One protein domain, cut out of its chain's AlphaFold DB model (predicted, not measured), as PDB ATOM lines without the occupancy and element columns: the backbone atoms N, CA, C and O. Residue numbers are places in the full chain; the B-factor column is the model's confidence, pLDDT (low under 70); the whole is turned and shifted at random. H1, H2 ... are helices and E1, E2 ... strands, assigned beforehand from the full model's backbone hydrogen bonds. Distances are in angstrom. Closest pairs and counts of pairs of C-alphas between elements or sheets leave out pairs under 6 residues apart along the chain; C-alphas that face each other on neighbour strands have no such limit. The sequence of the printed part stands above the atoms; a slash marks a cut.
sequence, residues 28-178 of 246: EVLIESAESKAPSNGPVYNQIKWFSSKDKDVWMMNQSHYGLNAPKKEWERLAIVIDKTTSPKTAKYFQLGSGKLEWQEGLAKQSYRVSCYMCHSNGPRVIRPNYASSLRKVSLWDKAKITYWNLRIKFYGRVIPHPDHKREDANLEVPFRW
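Overview. This is residues 28 to 178 of the 246 residues of an uncharacterized protein of Bdellovibrionaceae bacterium (UniProt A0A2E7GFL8). A strongly twisted sheet of six strands, curled like part of a barrel, has the long helix H2 across one face, over one end of the strand order. The loop of residues 97 to 115 passes over the opposite face, while short H1 only grazes the sheet and short H3 lies beyond its other end. The 151 printed residues hold three named helices and six named strands, in the order E1 E2 E3 E4 E5 H1 H2 E6 H3; the sheet runs E1 E2 E3 E4 E5 E6 and is mixed. The class is mixed, helices and strands, with under half of the residues, 71, in named elements. The whole is compact, with a radius of gyration of the C-alphas of 15.3 A and spans of 43 by 33 by 27 A.

Arrangement. Strands E1, residues 29 to 37, E2, 43 to 52, E3, 56 to 64, E4, 76 to 83, and E5, 89 to 96, form a meander, each the antiparallel neighbour of the one before. E1 bends by 77 degrees at residue 34. In the hairpin E1 and E2, N 31 and O 46 are 2.8 A apart, within hydrogen-bond range; so are N 49 and O 60 of E2 and E3, 3.0 A, N 59 and O 80 of E3 and E4, 2.9 A, and N 81 and O 92 of E4 and E5, 2.8 A. H1, residues 116 to 119, only grazes the sheet with residues 116 to 117; its closest C-alpha pair with E5 is Tyr 93 and Cys 116, 6.9 A. H2, residues 140 to 155, is on the sheet at a height of 10.1 A and runs across the strands, at 66 degrees to E2 on the local plane. It lies over E2, and only just over E1 and E3, with 3 C-alphas on each. Its closest C-alpha pair with E1 is Val 29 and Asp 142, 6.4 A. E6, residues 159 to 161, is parallel to E5, with N 91 and O 160 2.8 A apart; E5, H1, H2 and E6 make a strand-helix-strand unit, two parallel strands joined through helices, with a right-handed crossover. H3, residues 165 to 168, is not on the sheet. Every O i to N i+4 pair is within range in H2; H1 and H3 are too short for one.

Along the chain. E1 begins at C-alpha 29, (21.616, 45.020, 26.785). E2 is 29.0 A long, E3 26.2 A, E4 22.9 A, E5 22.4 A and H2 22.7 A. H2 begins at C-alpha 140, (18.385, 55.116, 31.444), and H3 ends at C-alpha 168, (30.049, 30.130, 1.678).

Size, cuts and confidence. The C-alphas farthest apart, of Leu 140 and Ala 170, are 44.5 A apart. The printed part has no cut. The links E3 to E4, E5 to H1 and H1 to H2 are long. No printed residue has a pLDDT under 70.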
ATOM      1  N   GLU A  28      25.822  43.380  28.548       96.88
ATOM      2  CA  GLU A  28      24.812  43.038  27.555       96.88
ATOM      3  C   GLU A  28      23.553  43.883  27.781       96.88
ATOM      4  O   GLU A  28      23.163  44.145  28.917       96.88
ATOM      5  N   VAL A  29      22.873  44.271  26.702       97.81
ATOM      6  CA  VAL A  29      21.616  45.020  26.785       97.81
ATOM      7  C   VAL A  29      20.467  44.131  26.334       97.81
ATOM      8  O   VAL A  29      20.393  43.746  25.167       97.81
ATOM      9  N   LEU A  30      19.564  43.807  27.262       97.94
ATOM     10  CA  LEU A  30      18.344  43.042  26.994       97.94
ATOM     11  C   LEU A  30      17.164  43.978  26.716       97.94
ATOM     12  O   LEU A  30      16.793  44.784  27.575       97.94
ATOM     13  N   ILE A  31      16.537  43.817  25.553       98.25
ATOM     14  CA  ILE A  31      15.389  44.605  25.100       98.25
ATOM     15  C   ILE A  31      14.258  43.713  24.595       98.25
ATOM     16  O   ILE A  31      14.490  42.630  24.063       98.25
ATOM     17  N   GLU A  32      13.033  44.216  24.686       98.06
ATOM     18  CA  GLU A  32      11.971  43.797  23.775       98.06
ATOM     19  C   GLU A  32      12.150  44.535  22.440       98.06
ATOM     20  O   GLU A  32      12.346  45.752  22.420       98.06
ATOM     21  N   SER A  33      12.114  43.811  21.325       96.75
ATOM     22  CA  SER A  33      12.239  44.372  19.981       96.75
ATOM     23  C   SER A  33      10.966  45.115  19.587       96.75
ATOM     24  O   SER A  33       9.877  44.543  19.612       96.75
ATOM     25  N   ALA A  34      11.095  46.364  19.141       94.38
ATOM     26  CA  ALA A  34      10.003  47.048  18.446       94.38
ATOM     27  C   ALA A  34       9.827  46.532  17.003       94.38
ATOM     28  O   ALA A  34       8.784  46.732  16.391       94.38
ATOM     29  N   GLU A  35      10.855  45.879  16.451       90.62
ATOM     30  CA  GLU A  35      10.920  45.516  15.035       90.62
ATOM     31  C   GLU A  35      10.462  44.087  14.737       90.62
ATOM     32  O   GLU A  35       9.880  43.816  13.688       90.62
ATOM     33  N   SER A  36      10.727  43.173  15.661       91.31
ATOM     34  CA  SER A  36      10.539  41.740  15.457       91.31
ATOM     35  C   SER A  36       9.323  41.249  16.234       91.31
ATOM     36  O   SER A  36       9.106  41.648  17.380       91.31
ATOM     37  N   LYS A  37       8.547  40.358  15.616       92.12
ATOM     38  CA  LYS A  37       7.421  39.652  16.236       92.12
ATOM     39  C   LYS A  37       7.611  38.154  16.057       92.12
ATOM     40  O   LYS A  37       8.134  37.715  15.033       92.12
ATOM     41  N   ALA A  38       7.207  37.386  17.061       93.19
ATOM     42  CA  ALA A  38       7.179  35.936  16.972       93.19
ATOM     43  C   ALA A  38       6.104  35.494  15.960       93.19
ATOM     44  O   ALA A  38       5.189  36.271  15.676       93.19
ATOM     45  N   PRO A  39       6.144  34.249  15.450       90.31
ATOM     46  CA  PRO A  39       5.083  33.718  14.589       90.31
ATOM     47  C   PRO A  39       3.683  33.796  15.219       90.31
ATOM     48  O   PRO A  39       2.698  34.008  14.524       90.31
ATOM     49  N   SER A  40       3.604  33.709  16.549       93.31
ATOM     50  CA  SER A  40       2.385  33.902  17.346       93.31
ATOM     51  C   SER A  40       1.954  35.369  17.495       93.31
ATOM     52  O   SER A  40       1.083  35.673  18.306       93.31
ATOM     53  N   ASN A  41       2.597  36.296  16.776       92.62
ATOM     54  CA  ASN A  41       2.498  37.747  16.952       92.62
ATOM     55  C   ASN A  41       2.959  38.252  18.342       92.62
ATOM     56  O   ASN A  41       2.731  39.405  18.710       92.62
ATOM     57  N   GLY A  42       3.635  37.395  19.114       94.94
ATOM     58  CA  GLY A  42       4.203  37.728  20.418       94.94
ATOM     59  C   GLY A  42       5.452  38.620  20.346       94.94
ATOM     60  O   GLY A  42       6.008  38.853  19.265       94.94
ATOM     61  N   PRO A  43       5.916  39.134  21.499       96.88
ATOM     62  CA  PRO A  43       7.148  39.907  21.583       96.88
ATOM     63  C   PRO A  43       8.373  39.044  21.271       96.88
ATOM     64  O   PRO A  43       8.428  37.862  21.606       96.88
ATOM     65  N   VAL A  44       9.381  39.671  20.670       97.06
ATOM     66  CA  VAL A  44      10.712  39.087  20.485       97.06
ATOM     67  C   VAL A  44      11.680  39.819  21.390       97.06
ATOM     68  O   VAL A  44      11.682  41.051  21.431       97.06
ATOM     69  N   TYR A  45      12.520  39.070  22.092       98.06
ATOM     70  CA  TYR A  45      13.511  39.632  23.002       98.06
ATOM     71  C   TYR A  45      14.904  39.482  22.419       98.06
ATOM     72  O   TYR A  45      15.253  38.417  21.916       98.06
ATOM     73  N   ASN A  46      15.696  40.547  22.501       98.12
ATOM     74  CA  ASN A  46      17.070  40.572  22.022       98.12
ATOM     75  C   ASN A  46      17.994  40.952  23.175       98.12
ATOM     76  O   ASN A  46      17.829  42.008  23.783       98.12
ATOM     77  N   GLN A  47      18.987  40.119  23.439       98.19
ATOM     78  CA  GLN A  47      20.131  40.436  24.282       98.19
ATOM     79  C   GLN A  47      21.295  40.756  23.354       98.19
ATOM     80  O   GLN A  47      21.617  39.945  22.492       98.19
ATOM     81  N   ILE A  48      21.878  41.946  23.469       98.19
ATOM     82  CA  ILE A  48      22.843  42.471  22.495       98.19
ATOM     83  C   ILE A  48      24.141  42.838  23.209       98.19
ATOM     84  O   ILE A  48      24.111  43.479  24.258       98.19
ATOM     85  N   LYS A  49      25.281  42.478  22.614       97.88
ATOM     86  CA  LYS A  49      26.616  42.891  23.064       97.88
ATOM     87  C   LYS A  49      27.454  43.337  21.878       97.88
ATOM     88  O   LYS A  49      27.388  42.749  20.797       97.88
ATOM     89  N   TRP A  50      28.242  44.381  22.089       97.19
ATOM     90  CA  TRP A  50      29.147  44.932  21.093       97.19
ATOM     91  C   TRP A  50      30.591  44.762  21.555       97.19
ATOM     92  O   TRP A  50      30.934  45.138  22.673       97.19
ATOM     93  N   PHE A  51      31.429  44.218  20.678       96.19
ATOM     94  CA  PHE A  51      32.872  44.126  20.861       96.19
ATOM     95  C   PHE A  51      33.552  45.012  19.825       96.19
ATOM     96  O   PHE A  51      33.204  44.976  18.645       96.19
ATOM     97  N   SER A  52      34.542  45.788  20.245       95.31
ATOM     98  CA  SER A  52      35.258  46.718  19.374       95.31
ATOM     99  C   SER A  52      36.755  46.483  19.493       95.31
ATOM    100  O   SER A  52      37.285  46.410  20.598       95.31
ATOM    101  N   SER A  53      37.445  46.373  18.362       95.44
ATOM    102  CA  SER A  53      38.910  46.393  18.296       95.44
ATOM    103  C   SER A  53      39.378  47.482  17.330       95.44
ATOM    104  O   SER A  53      38.581  48.311  16.901       95.44
ATOM    105  N   LYS A  54      40.661  47.528  16.956       96.00
ATOM    106  CA  LYS A  54      41.136  48.461  15.922       96.00
ATOM    107  C   LYS A  54      40.511  48.158  14.556       96.00
ATOM    108  O   LYS A  54      39.960  49.055  13.922       96.00
ATOM    109  N   ASP A  55      40.516  46.887  14.168       97.81
ATOM    110  CA  ASP A  55      40.268  46.468  12.783       97.81
ATOM    111  C   ASP A  55      38.856  45.929  12.555       97.81
ATOM    112  O   ASP A  55      38.388  45.875  11.423       97.81
ATOM    113  N   LYS A  56      38.127  45.586  13.624       97.62
ATOM    114  CA  LYS A  56      36.752  45.092  13.512       97.62
ATOM    115  C   LYS A  56      35.842  45.580  14.629       97.62
ATOM    116  O   LYS A  56      36.305  45.936  15.709       97.62
ATOM    117  N   ASP A  57      34.549  45.572  14.340       97.94
ATOM    118  CA  ASP A  57      33.479  45.655  15.333       97.94
ATOM    119  C   ASP A  57      32.633  44.377  15.223       97.94
ATOM    120  O   ASP A  57      32.305  43.955  14.117       97.94
ATOM    121  N   VAL A  58      32.260  43.761  16.340       97.75
ATOM    122  CA  VAL A  58      31.419  42.559  16.377       97.75
ATOM    123  C   VAL A  58      30.143  42.866  17.139       97.75
ATOM    124  O   VAL A  58      30.178  43.213  18.317       97.75
ATOM    125  N   TRP A  59      29.010  42.710  16.470       98.06
ATOM    126  CA  TRP A  59      27.682  42.840  17.055       98.06
ATOM    127  C   TRP A  59      27.124  41.449  17.282       98.06
ATOM    128  O   TRP A  59      26.816  40.758  16.315       98.06
ATOM    129  N   MET A  60      27.017  41.029  18.539       97.94
ATOM    130  CA  MET A  60      26.425  39.745  18.895       97.94
ATOM    131  C   MET A  60      25.021  39.942  19.452       97.94
ATOM    132  O   MET A  60      24.751  40.923  20.148       97.94
ATOM    133  N   MET A  61      24.140  38.989  19.164       97.94
ATOM    134  CA  MET A  61      22.768  38.998  19.646       97.94
ATOM    135  C   MET A  61      22.312  37.587  20.007       97.94
ATOM    136  O   MET A  61      22.507  36.670  19.218       97.94
ATOM    137  N   ASN A  62      21.677  37.434  21.166       97.75
ATOM    138  CA  ASN A  62      20.822  36.293  21.467       97.75
ATOM    139  C   ASN A  62      19.375  36.757  21.281       97.75
ATOM    140  O   ASN A  62      18.972  37.759  21.875       97.75
ATOM    141  N   GLN A  63      18.602  36.044  20.472       97.06
ATOM    142  CA  GLN A  63      17.229  36.389  20.124       97.06
ATOM    143  C   GLN A  63      16.269  35.279  20.555       97.06
ATOM    144  O   GLN A  63      16.448  34.120  20.191       97.06
ATOM    145  N   SER A  64      15.230  35.636  21.310       97.00
ATOM    146  CA  SER A  64      14.168  34.713  21.711       97.00
ATOM    147  C   SER A  64      12.841  35.079  21.064       97.00
ATOM    148  O   SER A  64      12.313  36.174  21.270       97.00
ATOM    149  N   HIS A  65      12.280  34.109  20.342       96.50
ATOM    150  CA  HIS A  65      10.919  34.133  19.801       96.50
ATOM    151  C   HIS A  65       9.897  33.466  20.740       96.50
ATOM    152  O   HIS A  65       8.700  33.505  20.465       96.50
ATOM    153  N   TYR A  66      10.360  32.872  21.845       95.94
ATOM    154  CA  TYR A  66       9.547  32.097  22.792       95.94
ATOM    155  C   TYR A  66       9.389  32.795  24.154       95.94
ATOM    156  O   TYR A  66       8.860  32.223  25.103       95.94
ATOM    157  N   GLY A  67       9.841  34.047  24.262       95.06
ATOM    158  CA  GLY A  67       9.721  34.869  25.466       95.06
ATOM    159  C   GLY A  67      11.000  34.969  26.302       95.06
ATOM    160  O   GLY A  67      12.010  34.318  26.030       95.06
ATOM    161  N   LEU A  68      10.956  35.812  27.340       95.00
ATOM    162  CA  LEU A  68      12.097  36.096  28.227       95.00
ATOM    163  C   LEU A  68      12.586  34.874  29.011       95.00
ATOM    164  O   LEU A  68      13.776  34.755  29.280       95.00
ATOM    165  N   ASN A  69      11.667  33.979  29.367       95.50
ATOM    166  CA  ASN A  69      11.952  32.822  30.218       95.50
ATOM    167  C   ASN A  69      12.223  31.544  29.411       95.50
ATOM    168  O   ASN A  69      12.335  30.467  29.993       95.50
ATOM    169  N   ALA A  70      12.311  31.646  28.081       96.06
ATOM    170  CA  ALA A  70      12.627  30.505  27.237       96.06
ATOM    171  C   ALA A  70      14.014  29.935  27.598       96.06
ATOM    172  O   ALA A  70      14.942  30.715  27.860       96.06
ATOM    173  N   PRO A  71      14.194  28.601  27.593       96.12
ATOM    174  CA  PRO A  71      15.493  27.976  27.815       96.12
ATOM    175  C   PRO A  71      16.571  28.573  26.904       96.12
ATOM    176  O   PRO A  71      16.353  28.721  25.707       96.12
ATOM    177  N   LYS A  72      17.775  28.852  27.425       93.38
ATOM    178  CA  LYS A  72      18.870  29.480  26.647       93.38
ATOM    179  C   LYS A  72      19.218  28.755  25.340       93.38
ATOM    180  O   LYS A  72      19.668  29.394  24.399       93.38
ATOM    181  N   LYS A  73      19.003  27.437  25.273       94.75
ATOM    182  CA  LYS A  73      19.200  26.623  24.059       94.75
ATOM    183  C   LYS A  73      18.239  26.981  22.914       94.75
ATOM    184  O   LYS A  73      18.525  26.670  21.767       94.75
ATOM    185  N   GLU A  74      17.109  27.608  23.230       94.62
ATOM    186  CA  GLU A  74      16.094  28.054  22.268       94.62
ATOM    187  C   GLU A  74      16.322  29.497  21.809       94.62
ATOM    188  O   GLU A  74      15.643  29.965  20.895       94.62
ATOM    189  N   TRP A  75      17.274  30.204  22.425       96.31
ATOM    190  CA  TRP A  75      17.689  31.520  21.967       96.31
ATOM    191  C   TRP A  75      18.640  31.357  20.789       96.31
ATOM    192  O   TRP A  75      19.654  30.660  20.861       96.31
ATOM    193  N   GLU A  76      18.320  32.039  19.701       95.38
ATOM    194  CA  GLU A  76      19.145  32.057  18.506       95.38
ATOM    195  C   GLU A  76      20.314  33.002  18.724       95.38
ATOM    196  O   GLU A  76      20.119  34.171  19.055       95.38
ATOM    197  N   ARG A  77      21.534  32.507  18.526       96.38
ATOM    198  CA  ARG A  77      22.739  33.317  18.658       96.38
ATOM    199  C   ARG A  77      23.238  33.739  17.286       96.38
ATOM    200  O   ARG A  77      23.516  32.911  16.422       96.38
ATOM    201  N   LEU A  78      23.378  35.042  17.099       95.81
ATOM    202  CA  LEU A  78      23.747  35.672  15.841       95.81
ATOM    203  C   LEU A  78      24.949  36.593  16.049       95.81
ATOM    204  O   LEU A  78      25.140  37.152  17.134       95.81
ATOM    205  N   ALA A  79      25.746  36.782  14.999       96.31
ATOM    206  CA  ALA A  79      26.793  37.795  14.984       96.31
ATOM    207  C   ALA A  79      26.896  38.502  13.628       96.31
ATOM    208  O   ALA A  79      26.750  37.884  12.575       96.31
ATOM    209  N   ILE A  80      27.195  39.801  13.667       96.88
ATOM    210  CA  ILE A  80      27.583  40.602  12.506       96.88
ATOM    211  C   ILE A  80      28.954  41.207  12.793       96.88
ATOM    212  O   ILE A  80      29.101  42.033  13.694       96.88
ATOM    213  N   VAL A  81      29.959  40.800  12.026       97.19
ATOM    214  CA  VAL A  81      31.333  41.302  12.121       97.19
ATOM    215  C   VAL A  81      31.547  42.338  11.032       97.19
ATOM    216  O   VAL A  81      31.429  42.026   9.852       97.19
ATOM    217  N   ILE A  82      31.875  43.563  11.422       98.06
ATOM    218  CA  ILE A  82      32.230  44.660  10.527       98.06
ATOM    219  C   ILE A  82      33.745  44.742  10.437       98.06
ATOM    220  O   ILE A  82      34.400  45.066  11.425       98.06
ATOM    221  N   ASP A  83      34.280  44.489   9.250       97.94
ATOM    222  CA  ASP A  83      35.677  44.739   8.915       97.94
ATOM    223  C   ASP A  83      35.855  46.227   8.595       97.94
ATOM    224  O   ASP A  83      35.219  46.777   7.686       97.94
ATOM    225  N   LYS A  84      36.700  46.894   9.383       97.62
ATOM    226  CA  LYS A  84      36.994  48.325   9.266       97.62
ATOM    227  C   LYS A  84      38.254  48.606   8.450       97.62
ATOM    228  O   LYS A  84      38.583  49.777   8.279       97.62
ATOM    229  N   THR A  85      38.942  47.575   7.961       97.50
ATOM    230  CA  THR A  85      40.185  47.714   7.189       97.50
ATOM    231  C   THR A  85      39.937  48.075   5.723       97.50
ATOM    232  O   THR A  85      40.841  48.558   5.045       97.50
ATOM    233  N   THR A  86      38.704  47.912   5.233       96.38
ATOM    234  CA  THR A  86      38.316  48.213   3.849       96.38
ATOM    235  C   THR A  86      37.436  49.464   3.742       96.38
ATOM    236  O   THR A  86      36.718  49.840   4.672       96.38
ATOM    237  N   SER A  87      37.440  50.098   2.564       93.94
ATOM    238  CA  SER A  87      36.517  51.182   2.205       93.94
ATOM    239  C   SER A  87      35.872  50.886   0.839       93.94
ATOM    240  O   SER A  87      36.588  50.872  -0.162       93.94
ATOM    241  N   PRO A  88      34.551  50.619   0.757       95.25
ATOM    242  CA  PRO A  88      33.605  50.541   1.871       95.25
ATOM    243  C   PRO A  88      33.955  49.411   2.851       95.25
ATOM    244  O   PRO A  88      34.624  48.439   2.494       95.25
ATOM    245  N   LYS A  89      33.480  49.539   4.093       96.94
ATOM    246  CA  LYS A  89      33.609  48.482   5.107       96.94
ATOM    247  C   LYS A  89      32.880  47.231   4.630       96.94
ATOM    248  O   LYS A  89      31.897  47.339   3.885       96.94
ATOM    249  N   THR A  90      33.308  46.060   5.085       97.25
ATOM    250  CA  THR A  90      32.606  44.808   4.776       97.25
ATOM    251  C   THR A  90      31.948  44.210   6.017       97.25
ATOM    252  O   THR A  90      32.349  44.500   7.141       97.25
ATOM    253  N   ALA A  91      30.899  43.409   5.826       96.81
ATOM    254  CA  ALA A  91      30.207  42.699   6.899       96.81
ATOM    255  C   ALA A  91      30.217  41.188   6.667       96.81
ATOM    256  O   ALA A  91      29.832  40.734   5.583       96.81
ATOM    257  N   LYS A  92      30.590  40.430   7.703       94.56
ATOM    258  CA  LYS A  92      30.345  38.991   7.813       94.56
ATOM    259  C   LYS A  92      29.173  38.714   8.750       94.56
ATOM    260  O   LYS A  92      29.084  39.330   9.808       94.56
ATOM    261  N   TYR A  93      28.309  37.780   8.382       93.94
ATOM    262  CA  TYR A  93      27.150  37.360   9.171       93.94
ATOM    263  C   TYR A  93      27.364  35.930   9.654       93.94
ATOM    264  O   TYR A  93      28.011  35.135   8.973       93.94
ATOM    265  N   PHE A  94      26.855  35.616  10.840       92.69
ATOM    266  CA  PHE A  94      26.985  34.294  11.434       92.69
ATOM    267  C   PHE A  94      25.717  33.930  12.194       92.69
ATOM    268  O   PHE A  94      25.202  34.737  12.971       92.69
ATOM    269  N   GLN A  95      25.283  32.685  12.017       93.19
ATOM    270  CA  GLN A  95      24.426  31.988  12.962       93.19
ATOM    271  C   GLN A  95      25.286  30.997  13.747       93.19
ATOM    272  O   GLN A  95      26.090  30.265  13.170       93.19
ATOM    273  N   LEU A  96      25.180  31.044  15.070       94.50
ATOM    274  CA  LEU A  96      26.066  30.365  16.008       94.50
ATOM    275  C   LEU A  96      25.259  29.426  16.904       94.50
ATOM    276  O   LEU A  96      24.076  29.659  17.153       94.50
ATOM    277  N   GLY A  97      25.927  28.414  17.458       93.50
ATOM    278  CA  GLY A  97      25.345  27.602  18.526       93.50
ATOM    279  C   GLY A  97      24.958  28.443  19.749       93.50
ATOM    280  O   GLY A  97      25.599  29.456  20.054       93.50
ATOM    281  N   SER A  98      23.915  28.016  20.466       93.69
ATOM    282  CA  SER A  98      23.436  28.688  21.679       93.69
ATOM    283  C   SER A  98      24.559  28.883  22.702       93.69
ATOM    284  O   SER A  98      25.383  27.990  22.898       93.69
ATOM    285  N   GLY A  99      24.577  30.019  23.399       93.38
ATOM    286  CA  GLY A  99      25.593  30.292  24.413       93.38
ATOM    287  C   GLY A  99      25.569  31.731  24.919       93.38
ATOM    288  O   GLY A  99      24.663  32.505  24.608       93.38
ATOM    289  N   LYS A 100      26.577  32.088  25.717       95.19
ATOM    290  CA  LYS A 100      26.797  33.469  26.173       95.19
ATOM    291  C   LYS A 100      27.234  34.360  25.015       95.19
ATOM    292  O   LYS A 100      27.819  33.863  24.056       95.19
ATOM    293  N   LEU A 101      27.013  35.672  25.104       96.69
ATOM    294  CA  LEU A 101      27.552  36.610  24.122       96.69
ATOM    295  C   LEU A 101      29.029  36.860  24.422       96.69
ATOM    296  O   LEU A 101      29.391  37.837  25.061       96.69
ATOM    297  N   GLU A 102      29.879  35.952  23.956       95.62
ATOM    298  CA  GLU A 102      31.338  36.050  24.049       95.62
ATOM    299  C   GLU A 102      31.942  35.811  22.664       95.62
ATOM    300  O   GLU A 102      31.729  34.755  22.064       95.62
ATOM    301  N   TRP A 103      32.658  36.795  22.115       95.25
ATOM    302  CA  TRP A 103      33.290  36.634  20.808       95.25
ATOM    303  C   TRP A 103      34.612  35.880  20.927       95.25
ATOM    304  O   TRP A 103      35.493  36.273  21.690       95.25
ATOM    305  N   GLN A 104      34.759  34.832  20.123       94.31
ATOM    306  CA  GLN A 104      35.996  34.083  19.948       94.31
ATOM    307  C   GLN A 104      36.160  33.778  18.458       94.31
ATOM    308  O   GLN A 104      35.175  33.589  17.738       94.31
ATOM    309  N   GLU A 105      37.398  33.751  17.972       90.75
ATOM    310  CA  GLU A 105      37.651  33.290  16.608       90.75
ATOM    311  C   GLU A 105      37.362  31.789  16.504       90.75
ATOM    312  O   GLU A 105      37.622  31.032  17.435       90.75
ATOM    313  N   GLY A 106      36.807  31.357  15.371       87.75
ATOM    314  CA  GLY A 106      36.516  29.939  15.135       87.75
ATOM    315  C   GLY A 106      35.267  29.395  15.837       87.75
ATOM    316  O   GLY A 106      35.100  28.179  15.892       87.75
ATOM    317  N   LEU A 107      34.368  30.253  16.343       88.88
ATOM    318  CA  LEU A 107      33.069  29.802  16.858       88.88
ATOM    319  C   LEU A 107      32.330  28.938  15.823       88.88
ATOM    320  O   LEU A 107      32.266  29.278  14.637       88.88
ATOM    321  N   ALA A 108      31.745  27.833  16.296       83.62
ATOM    322  CA  ALA A 108      31.026  26.884  15.458       83.62
ATOM    323  C   ALA A 108      29.849  27.568  14.747       83.62
ATOM    324  O   ALA A 108      28.898  28.039  15.381       83.62
ATOM    325  N   LYS A 109      29.934  27.615  13.415       86.31
ATOM    326  CA  LYS A 109      28.877  28.134  12.550       86.31
ATOM    327  C   LYS A 109      27.780  27.086  12.409       86.31
ATOM    328  O   LYS A 109      28.063  25.900  12.269       86.31
ATOM    329  N   GLN A 110      26.539  27.542  12.404       87.69
ATOM    330  CA  GLN A 110      25.376  26.739  12.049       87.69
ATOM    331  C   GLN A 110      24.820  27.212  10.706       87.69
ATOM    332  O   GLN A 110      25.035  28.359  10.304       87.69
ATOM    333  N   SER A 111      24.088  26.331  10.025       86.00
ATOM    334  CA  SER A 111      23.291  26.720   8.864       86.00
ATOM    335  C   SER A 111      22.315  27.830   9.251       86.00
ATOM    336  O   SER A 111      21.729  27.810  10.338       86.00
ATOM    337  N   TYR A 112      22.135  28.800   8.359       84.00
ATOM    338  CA  TYR A 112      21.153  29.853   8.572       84.00
ATOM    339  C   TYR A 112      19.746  29.266   8.615       84.00
ATOM    340  O   TYR A 112      19.339  28.547   7.706       84.00
ATOM    341  N   ARG A 113      18.972  29.645   9.631       84.75
ATOM    342  CA  ARG A 113      17.519  29.416   9.646       84.75
ATOM    343  C   ARG A 113      16.783  30.452   8.798       84.75
ATOM    344  O   ARG A 113      15.713  30.175   8.269       84.75
ATOM    345  N   VAL A 114      17.370  31.642   8.665       80.44
ATOM    346  CA  VAL A 114      16.879  32.750   7.843       80.44
ATOM    347  C   VAL A 114      18.060  33.531   7.269       80.44
ATOM    348  O   VAL A 114      19.093  33.685   7.917       80.44
ATOM    349  N   SER A 115      17.910  34.056   6.054       85.81
ATOM    350  CA  SER A 115      18.907  34.947   5.458       85.81
ATOM    351  C   SER A 115      19.036  36.236   6.283       85.81
ATOM    352  O   SER A 115      18.182  37.124   6.227       85.81
ATOM    353  N   CYS A 116      20.144  36.384   7.021       85.75
ATOM    354  CA  CYS A 116      20.446  37.628   7.737       85.75
ATOM    355  C   CYS A 116      20.527  38.831   6.781       85.75
ATOM    356  O   CYS A 116      20.180  39.949   7.164       85.75
ATOM    357  N   TYR A 117      20.942  38.613   5.528       90.06
ATOM    358  CA  TYR A 117      21.069  39.662   4.516       90.06
ATOM    359  C   TYR A 117      19.738  40.345   4.178       90.06
ATOM    360  O   TYR A 117      19.721  41.556   3.958       90.06
ATOM    361  N   MET A 118      18.622  39.605   4.196       90.25
ATOM    362  CA  MET A 118      17.284  40.165   3.945       90.25
ATOM    363  C   MET A 118      16.933  41.296   4.918       90.25
ATOM    364  O   MET A 118      16.266  42.270   4.554       90.25
ATOM    365  N   CYS A 119      17.409  41.182   6.157       88.50
ATOM    366  CA  CYS A 119      17.173  42.174   7.195       88.50
ATOM    367  C   CYS A 119      18.330  43.163   7.342       88.50
ATOM    368  O   CYS A 119      18.090  44.305   7.715       88.50
ATOM    369  N   HIS A 120      19.563  42.762   7.031       91.62
ATOM    370  CA  HIS A 120      20.790  43.483   7.374       91.62
ATOM    371  C   HIS A 120      21.670  43.780   6.155       91.62
ATOM    372  O   HIS A 120      22.878  43.584   6.182       91.62
ATOM    373  N   SER A 121      21.090  44.288   5.069       91.81
ATOM    374  CA  SER A 121      21.799  44.469   3.792       91.81
ATOM    375  C   SER A 121      23.018  45.408   3.827       91.81
ATOM    376  O   SER A 121      23.842  45.368   2.914       91.81
ATOM    377  N   ASN A 122      23.122  46.253   4.857       94.06
ATOM    378  CA  ASN A 122      24.193  47.231   5.075       94.06
ATOM    379  C   ASN A 122      24.805  47.066   6.485       94.06
ATOM    380  O   ASN A 122      25.060  48.051   7.180       94.06
ATOM    381  N   GLY A 123      24.993  45.819   6.931       94.69
ATOM    382  CA  GLY A 123      25.544  45.503   8.249       94.69
ATOM    383  C   GLY A 123      24.510  45.605   9.382       94.69
ATOM    384  O   GLY A 123      23.307  45.450   9.143       94.69
ATOM    385  N   PRO A 124      24.945  45.836  10.638       95.62
ATOM    386  CA  PRO A 124      24.041  45.921  11.777       95.62
ATOM    387  C   PRO A 124      23.030  47.046  11.576       95.62
ATOM    388  O   PRO A 124      23.322  48.097  11.002       95.62
ATOM    389  N   ARG A 125      21.816  46.826  12.073       92.81
ATOM    390  CA  ARG A 125      20.759  47.833  12.044       92.81
ATOM    391  C   ARG A 125      20.645  48.524  13.384       92.81
ATOM    392  O   ARG A 125      20.952  47.946  14.418       92.81
ATOM    393  N   VAL A 126      20.150  49.759  13.331       94.19
ATOM    394  CA  VAL A 126      19.774  50.529  14.519       94.19
ATOM    395  C   VAL A 126      18.886  49.665  15.413       94.19
ATOM    396  O   VAL A 126      17.858  49.158  14.960       94.19
ATOM    397  N   ILE A 127      19.298  49.539  16.666       96.69
ATOM    398  CA  ILE A 127      18.632  48.831  17.747       96.69
ATOM    399  C   ILE A 127      17.414  49.655  18.168       96.69
ATOM    400  O   ILE A 127      17.541  50.837  18.503       96.69
ATOM    401  N   ARG A 128      16.232  49.034  18.129       95.94
ATOM    402  CA  ARG A 128      14.935  49.669  18.411       95.94
ATOM    403  C   ARG A 128      14.226  48.944  19.551       95.94
ATOM    404  O   ARG A 128      13.516  47.970  19.296       95.94
ATOM    405  N   PRO A 129      14.419  49.382  20.801       97.12
ATOM    406  CA  PRO A 129      13.683  48.826  21.924       97.12
ATOM    407  C   PRO A 129      12.221  49.258  21.882       97.12
ATOM    408  O   PRO A 129      11.925  50.413  21.568       97.12
ATOM    409  N   ASN A 130      11.313  48.373  22.282       97.06
ATOM    410  CA  ASN A 130       9.966  48.776  22.651       97.06
ATOM    411  C   ASN A 130      10.009  49.492  24.012       97.06
ATOM    412  O   ASN A 130       9.938  48.861  25.066       97.06
ATOM    413  N   TYR A 131      10.129  50.822  24.003       95.94
ATOM    414  CA  TYR A 131      10.168  51.619  25.237       95.94
ATOM    415  C   TYR A 131       8.856  51.607  26.031       95.94
ATOM    416  O   TYR A 131       8.875  51.961  27.208       95.94
ATOM    417  N   ALA A 132       7.749  51.194  25.409       96.25
ATOM    418  CA  ALA A 132       6.455  51.020  26.059       96.25
ATOM    419  C   ALA A 132       6.264  49.607  26.643       96.25
ATOM    420  O   ALA A 132       5.200  49.316  27.184       96.25
ATOM    421  N   SER A 133       7.265  48.721  26.542       95.94
ATOM    422  CA  SER A 133       7.174  47.361  27.081       95.94
ATOM    423  C   SER A 133       6.911  47.377  28.589       95.94
ATOM    424  O   SER A 133       7.679  47.944  29.373       95.94
ATOM    425  N   SER A 134       5.833  46.707  29.003       93.38
ATOM    426  CA  SER A 134       5.528  46.450  30.412       93.38
ATOM    427  C   SER A 134       6.417  45.352  31.002       93.38
ATOM    428  O   SER A 134       6.728  45.396  32.191       93.38
ATOM    429  N   LEU A 135       6.856  44.401  30.170       94.12
ATOM    430  CA  LEU A 135       7.635  43.229  30.577       94.12
ATOM    431  C   LEU A 135       9.136  43.522  30.683       94.12
ATOM    432  O   LEU A 135       9.810  42.974  31.554       94.12
ATOM    433  N   ARG A 136       9.678  44.395  29.824       94.94
ATOM    434  CA  ARG A 136      11.098  44.763  29.844       94.94
ATOM    435  C   ARG A 136      11.285  46.267  29.679       94.94
ATOM    436  O   ARG A 136      11.473  46.781  28.579       94.94
ATOM    437  N   LYS A 137      11.331  46.967  30.813       96.38
ATOM    438  CA  LYS A 137      11.710  48.383  30.851       96.38
ATOM    439  C   LYS A 137      13.202  48.540  30.563       96.38
ATOM    440  O   LYS A 137      14.037  47.881  31.180       96.38
ATOM    441  N   VAL A 138      13.527  49.437  29.638       96.50
ATOM    442  CA  VAL A 138      14.911  49.797  29.301       96.50
ATOM    443  C   VAL A 138      15.390  50.867  30.275       96.50
ATOM    444  O   VAL A 138      14.765  51.930  30.374       96.50
ATOM    445  N   SER A 139      16.482  50.593  30.990       96.50
ATOM    446  CA  SER A 139      17.054  51.538  31.953       96.50
ATOM    447  C   SER A 139      17.581  52.803  31.258       96.50
ATOM    448  O   SER A 139      17.816  52.815  30.048       96.50
ATOM    449  N   LEU A 140      17.776  53.898  32.004       95.62
ATOM    450  CA  LEU A 140      18.385  55.116  31.444       95.62
ATOM    451  C   LEU A 140      19.808  54.855  30.929       95.62
ATOM    452  O   LEU A 140      20.183  55.387  29.885       95.62
ATOM    453  N   TRP A 141      20.561  53.998  31.623       94.88
ATOM    454  CA  TRP A 141      21.891  53.572  31.199       94.88
ATOM    455  C   TRP A 141      21.840  52.820  29.865       94.88
ATOM    456  O   TRP A 141      22.507  53.212  28.907       94.88
ATOM    457  N   ASP A 142      20.952  51.827  29.749       96.06
ATOM    458  CA  ASP A 142      20.755  51.076  28.505       96.06
ATOM    459  C   ASP A 142      20.310  51.988  27.355       96.06
ATOM    460  O   ASP A 142      20.771  51.830  26.227       96.06
ATOM    461  N   LYS A 143      19.453  52.987  27.613       96.69
ATOM    462  CA  LYS A 143      19.053  53.985  26.604       96.69
ATOM    463  C   LYS A 143      20.245  54.792  26.093       96.69
ATOM    464  O   LYS A 143      20.369  54.983  24.879       96.69
ATOM    465  N   ALA A 144      21.114  55.263  26.988       95.19
ATOM    466  CA  ALA A 144      22.325  55.992  26.611       95.19
ATOM    467  C   ALA A 144      23.270  55.099  25.791       95.19
ATOM    468  O   ALA A 144      23.715  55.495  24.710       95.19
ATOM    469  N   LYS A 145      23.478  53.857  26.242       95.62
ATOM    470  CA  LYS A 145      24.302  52.852  25.562       95.62
ATOM    471  C   LYS A 145      23.779  52.514  24.166       95.62
ATOM    472  O   LYS A 145      24.517  52.605  23.189       95.62
ATOM    473  N   ILE A 146      22.483  52.229  24.039       96.50
ATOM    474  CA  ILE A 146      21.815  51.978  22.754       96.50
ATOM    475  C   ILE A 146      21.913  53.196  21.836       96.50
ATOM    476  O   ILE A 146      22.133  53.044  20.636       96.50
ATOM    477  N   THR A 147      21.767  54.411  22.368       95.31
ATOM    478  CA  THR A 147      21.908  55.641  21.577       95.31
ATOM    479  C   THR A 147      23.314  55.753  20.997       95.31
ATOM    480  O   THR A 147      23.464  55.961  19.791       95.31
ATOM    481  N   TYR A 148      24.338  55.536  21.822       95.44
ATOM    482  CA  TYR A 148      25.731  55.506  21.388       95.44
ATOM    483  C   TYR A 148      25.985  54.412  20.333       95.44
ATOM    484  O   TYR A 148      26.525  54.697  19.261       95.44
ATOM    485  N   TRP A 149      25.511  53.184  20.564       96.69
ATOM    486  CA  TRP A 149      25.598  52.082  19.601       96.69
ATOM    487  C   TRP A 149      24.904  52.401  18.272       96.69
ATOM    488  O   TRP A 149      25.449  52.154  17.199       96.69
ATOM    489  N   ASN A 150      23.735  53.031  18.317       96.12
ATOM    490  CA  ASN A 150      22.999  53.441  17.127       96.12
ATOM    491  C   ASN A 150      23.711  54.545  16.342       96.12
ATOM    492  O   ASN A 150      23.665  54.538  15.109       96.12
ATOM    493  N   LEU A 151      24.373  55.484  17.022       94.38
ATOM    494  CA  LEU A 151      25.251  56.454  16.367       94.38
ATOM    495  C   LEU A 151      26.407  55.731  15.679       94.38
ATOM    496  O   LEU A 151      26.625  55.944  14.487       94.38
ATOM    497  N   ARG A 152      27.081  54.809  16.378       94.88
ATOM    498  CA  ARG A 152      28.172  54.001  15.814       94.88
ATOM    499  C   ARG A 152      27.743  53.255  14.549       94.88
ATOM    500  O   ARG A 152      28.413  53.374  13.526       94.88
ATOM    501  N   ILE A 153      26.598  52.575  14.591       95.19
ATOM    502  CA  ILE A 153      26.013  51.870  13.443       95.19
ATOM    503  C   ILE A 153      25.774  52.824  12.266       95.19
ATOM    504  O   ILE A 153      26.111  52.512  11.125       95.19
ATOM    505  N   LYS A 154      25.225  54.019  12.525       91.69
ATOM    506  CA  LYS A 154      24.994  55.030  11.481       91.69
ATOM    507  C   LYS A 154      26.301  55.532  10.858       91.69
ATOM    508  O   LYS A 154      26.319  55.768   9.653       91.69
ATOM    509  N   PHE A 155      27.366  55.670  11.647       93.25
ATOM    510  CA  PHE A 155      28.679  56.138  11.190       93.25
ATOM    511  C   PHE A 155      29.466  55.112  10.367       93.25
ATOM    512  O   PHE A 155      30.483  55.470   9.773       93.25
ATOM    513  N   TYR A 156      29.015  53.857  10.262       93.94
ATOM    514  CA  TYR A 156      29.658  52.925   9.334       93.94
ATOM    515  C   TYR A 156      29.560  53.377   7.876       93.94
ATOM    516  O   TYR A 156      30.490  53.092   7.116       93.94
ATOM    517  N   GLY A 157      28.500  54.114   7.522       92.69
ATOM    518  CA  GLY A 157      28.204  54.507   6.149       92.69
ATOM    519  C   GLY A 157      27.756  53.303   5.323       92.69
ATOM    520  O   GLY A 157      26.981  52.466   5.798       92.69
ATOM    521  N   ARG A 158      28.255  53.203   4.091       94.94
ATOM    522  CA  ARG A 158      28.037  52.035   3.238       94.94
ATOM    523  C   ARG A 158      28.871  50.858   3.739       94.94
ATOM    524  O   ARG A 158      30.091  50.962   3.865       94.94
ATOM    525  N   VAL A 159      28.199  49.737   3.959       95.88
ATOM    526  CA  VAL A 159      28.790  48.450   4.312       95.88
ATOM    527  C   VAL A 159      28.318  47.428   3.291       95.88
ATOM    528  O   VAL A 159      27.120  47.310   3.039       95.88
ATOM    529  N   ILE A 160      29.247  46.691   2.696       95.19
ATOM    530  CA  ILE A 160      28.929  45.652   1.712       95.19
ATOM    531  C   ILE A 160      29.142  44.256   2.313       95.19
ATOM    532  O   ILE A 160      29.919  44.107   3.253       95.19
ATOM    533  N   PRO A 161      28.481  43.201   1.809       94.12
ATOM    534  CA  PRO A 161      28.795  41.838   2.229       94.12
ATOM    535  C   PRO A 161      30.263  41.501   1.982       94.12
ATOM    536  O   PRO A 161      30.817  41.853   0.937       94.12
ATOM    537  N   HIS A 162      30.880  40.795   2.924       94.81
ATOM    538  CA  HIS A 162      32.240  40.305   2.756       94.81
ATOM    539  C   HIS A 162      32.328  39.350   1.544       94.81
ATOM    540  O   HIS A 162      31.436  38.512   1.374       94.81
ATOM    541  N   PRO A 163      33.388  39.428   0.711       90.81
ATOM    542  CA  PRO A 163      33.541  38.598  -0.489       90.81
ATOM    543  C   PRO A 163      33.370  37.090  -0.255       90.81
ATOM    544  O   PRO A 163      32.715  36.423  -1.055       90.81
ATOM    545  N   ASP A 164      33.893  36.582   0.866       90.12
ATOM    546  CA  ASP A 164      33.786  35.172   1.275       90.12
ATOM    547  C   ASP A 164      32.357  34.619   1.283       90.12
ATOM    548  O   ASP A 164      32.184  33.434   0.999       90.12
ATOM    549  N   HIS A 165      31.332  35.445   1.536       84.62
ATOM    550  CA  HIS A 165      29.951  34.962   1.531       84.62
ATOM    551  C   HIS A 165      29.555  34.369   0.186       84.62
ATOM    552  O   HIS A 165      28.876  33.359   0.155       84.62
ATOM    553  N   LYS A 166      30.060  34.881  -0.946       78.69
ATOM    554  CA  LYS A 166      29.756  34.265  -2.252       78.69
ATOM    555  C   LYS A 166      30.160  32.789  -2.313       78.69
ATOM    556  O   LYS A 166      29.465  32.007  -2.954       78.69
ATOM    557  N   ARG A 167      31.282  32.439  -1.677       83.69
ATOM    558  CA  ARG A 167      31.796  31.069  -1.611       83.69
ATOM    559  C   ARG A 167      31.038  30.249  -0.572       83.69
ATOM    560  O   ARG A 167      30.668  29.122  -0.863       83.69
ATOM    561  N   GLU A 168      30.799  30.811   0.612       80.38
ATOM    562  CA  GLU A 168      30.049  30.130   1.678       80.38
ATOM    563  C   GLU A 168      28.615  29.801   1.226       80.38
ATOM    564  O   GLU A 168      28.168  28.671   1.391       80.38
ATOM    565  N   ASP A 169      27.945  30.730   0.541       74.19
ATOM    566  CA  ASP A 169      26.580  30.581   0.025       74.19
ATOM    567  C   ASP A 169      26.408  29.444  -0.977       74.19
ATOM    568  O   ASP A 169      25.280  29.041  -1.242       74.19
ATOM    569  N   ALA A 170      27.480  29.001  -1.635       79.25
ATOM    570  CA  ALA A 170      27.394  27.922  -2.614       79.25
ATOM    571  C   ALA A 170      27.054  26.576  -1.959       79.25
ATOM    572  O   ALA A 170      26.485  25.717  -2.622       79.25
ATOM    573  N   ASN A 171      27.362  26.430  -0.669       80.00
ATOM    574  CA  ASN A 171      27.284  25.163   0.052       80.00
ATOM    575  C   ASN A 171      26.186  25.145   1.129       80.00
ATOM    576  O   ASN A 171      26.094  24.181   1.883       80.00
ATOM    577  N   LEU A 172      25.388  26.212   1.253       79.44
ATOM    578  CA  LEU A 172      24.339  26.318   2.269       79.44
ATOM    579  C   LEU A 172      22.982  25.900   1.701       79.44
ATOM    580  O   LEU A 172      22.601  26.346   0.621       79.44
ATOM    581  N   GLU A 173      22.225  25.120   2.475       81.94
ATOM    582  CA  GLU A 173      20.834  24.761   2.155       81.94
ATOM    583  C   GLU A 173      19.945  26.007   2.024       81.94
ATOM    584  O   GLU A 173      19.131  26.118   1.110       81.94
ATOM    585  N   VAL A 174      20.145  26.979   2.920       83.19
ATOM    586  CA  VAL A 174      19.501  28.293   2.867       83.19
ATOM    587  C   VAL A 174      20.540  29.314   2.405       83.19
ATOM    588  O   VAL A 174      21.501  29.580   3.138       83.19
ATOM    589  N   PRO A 175      20.382  29.924   1.216       84.56
ATOM    590  CA  PRO A 175      21.364  30.874   0.726       84.56
ATOM    591  C   PRO A 175      21.353  32.134   1.596       84.56
ATOM    592  O   PRO A 175      20.296  32.669   1.938       84.56
ATOM    593  N   PHE A 176      22.536  32.677   1.887       85.31
ATOM    594  CA  PHE A 176      22.665  33.963   2.581       85.31
ATOM    595  C   PHE A 176      21.946  35.093   1.846       85.31
ATOM    596  O   PHE A 176      21.474  36.016   2.496       85.31
ATOM    597  N   ARG A 177      21.847  35.043   0.513       88.44
ATOM    598  CA  ARG A 177      21.098  36.009  -0.300       88.44
ATOM    599  C   ARG A 177      20.396  35.334  -1.466       88.44
ATOM    600  O   ARG A 177      20.932  34.412  -2.084       88.44
ATOM    601  N   TRP A 178      19.233  35.856  -1.824       89.75
ATOM    602  CA  TRP A 178      18.499  35.384  -2.989       89.75
ATOM    603  C   TRP A 178      19.186  35.812  -4.291       89.75
ATOM    604  O   TRP A 178      19.741  36.911  -4.410       89.75
TER     605      TRP A 178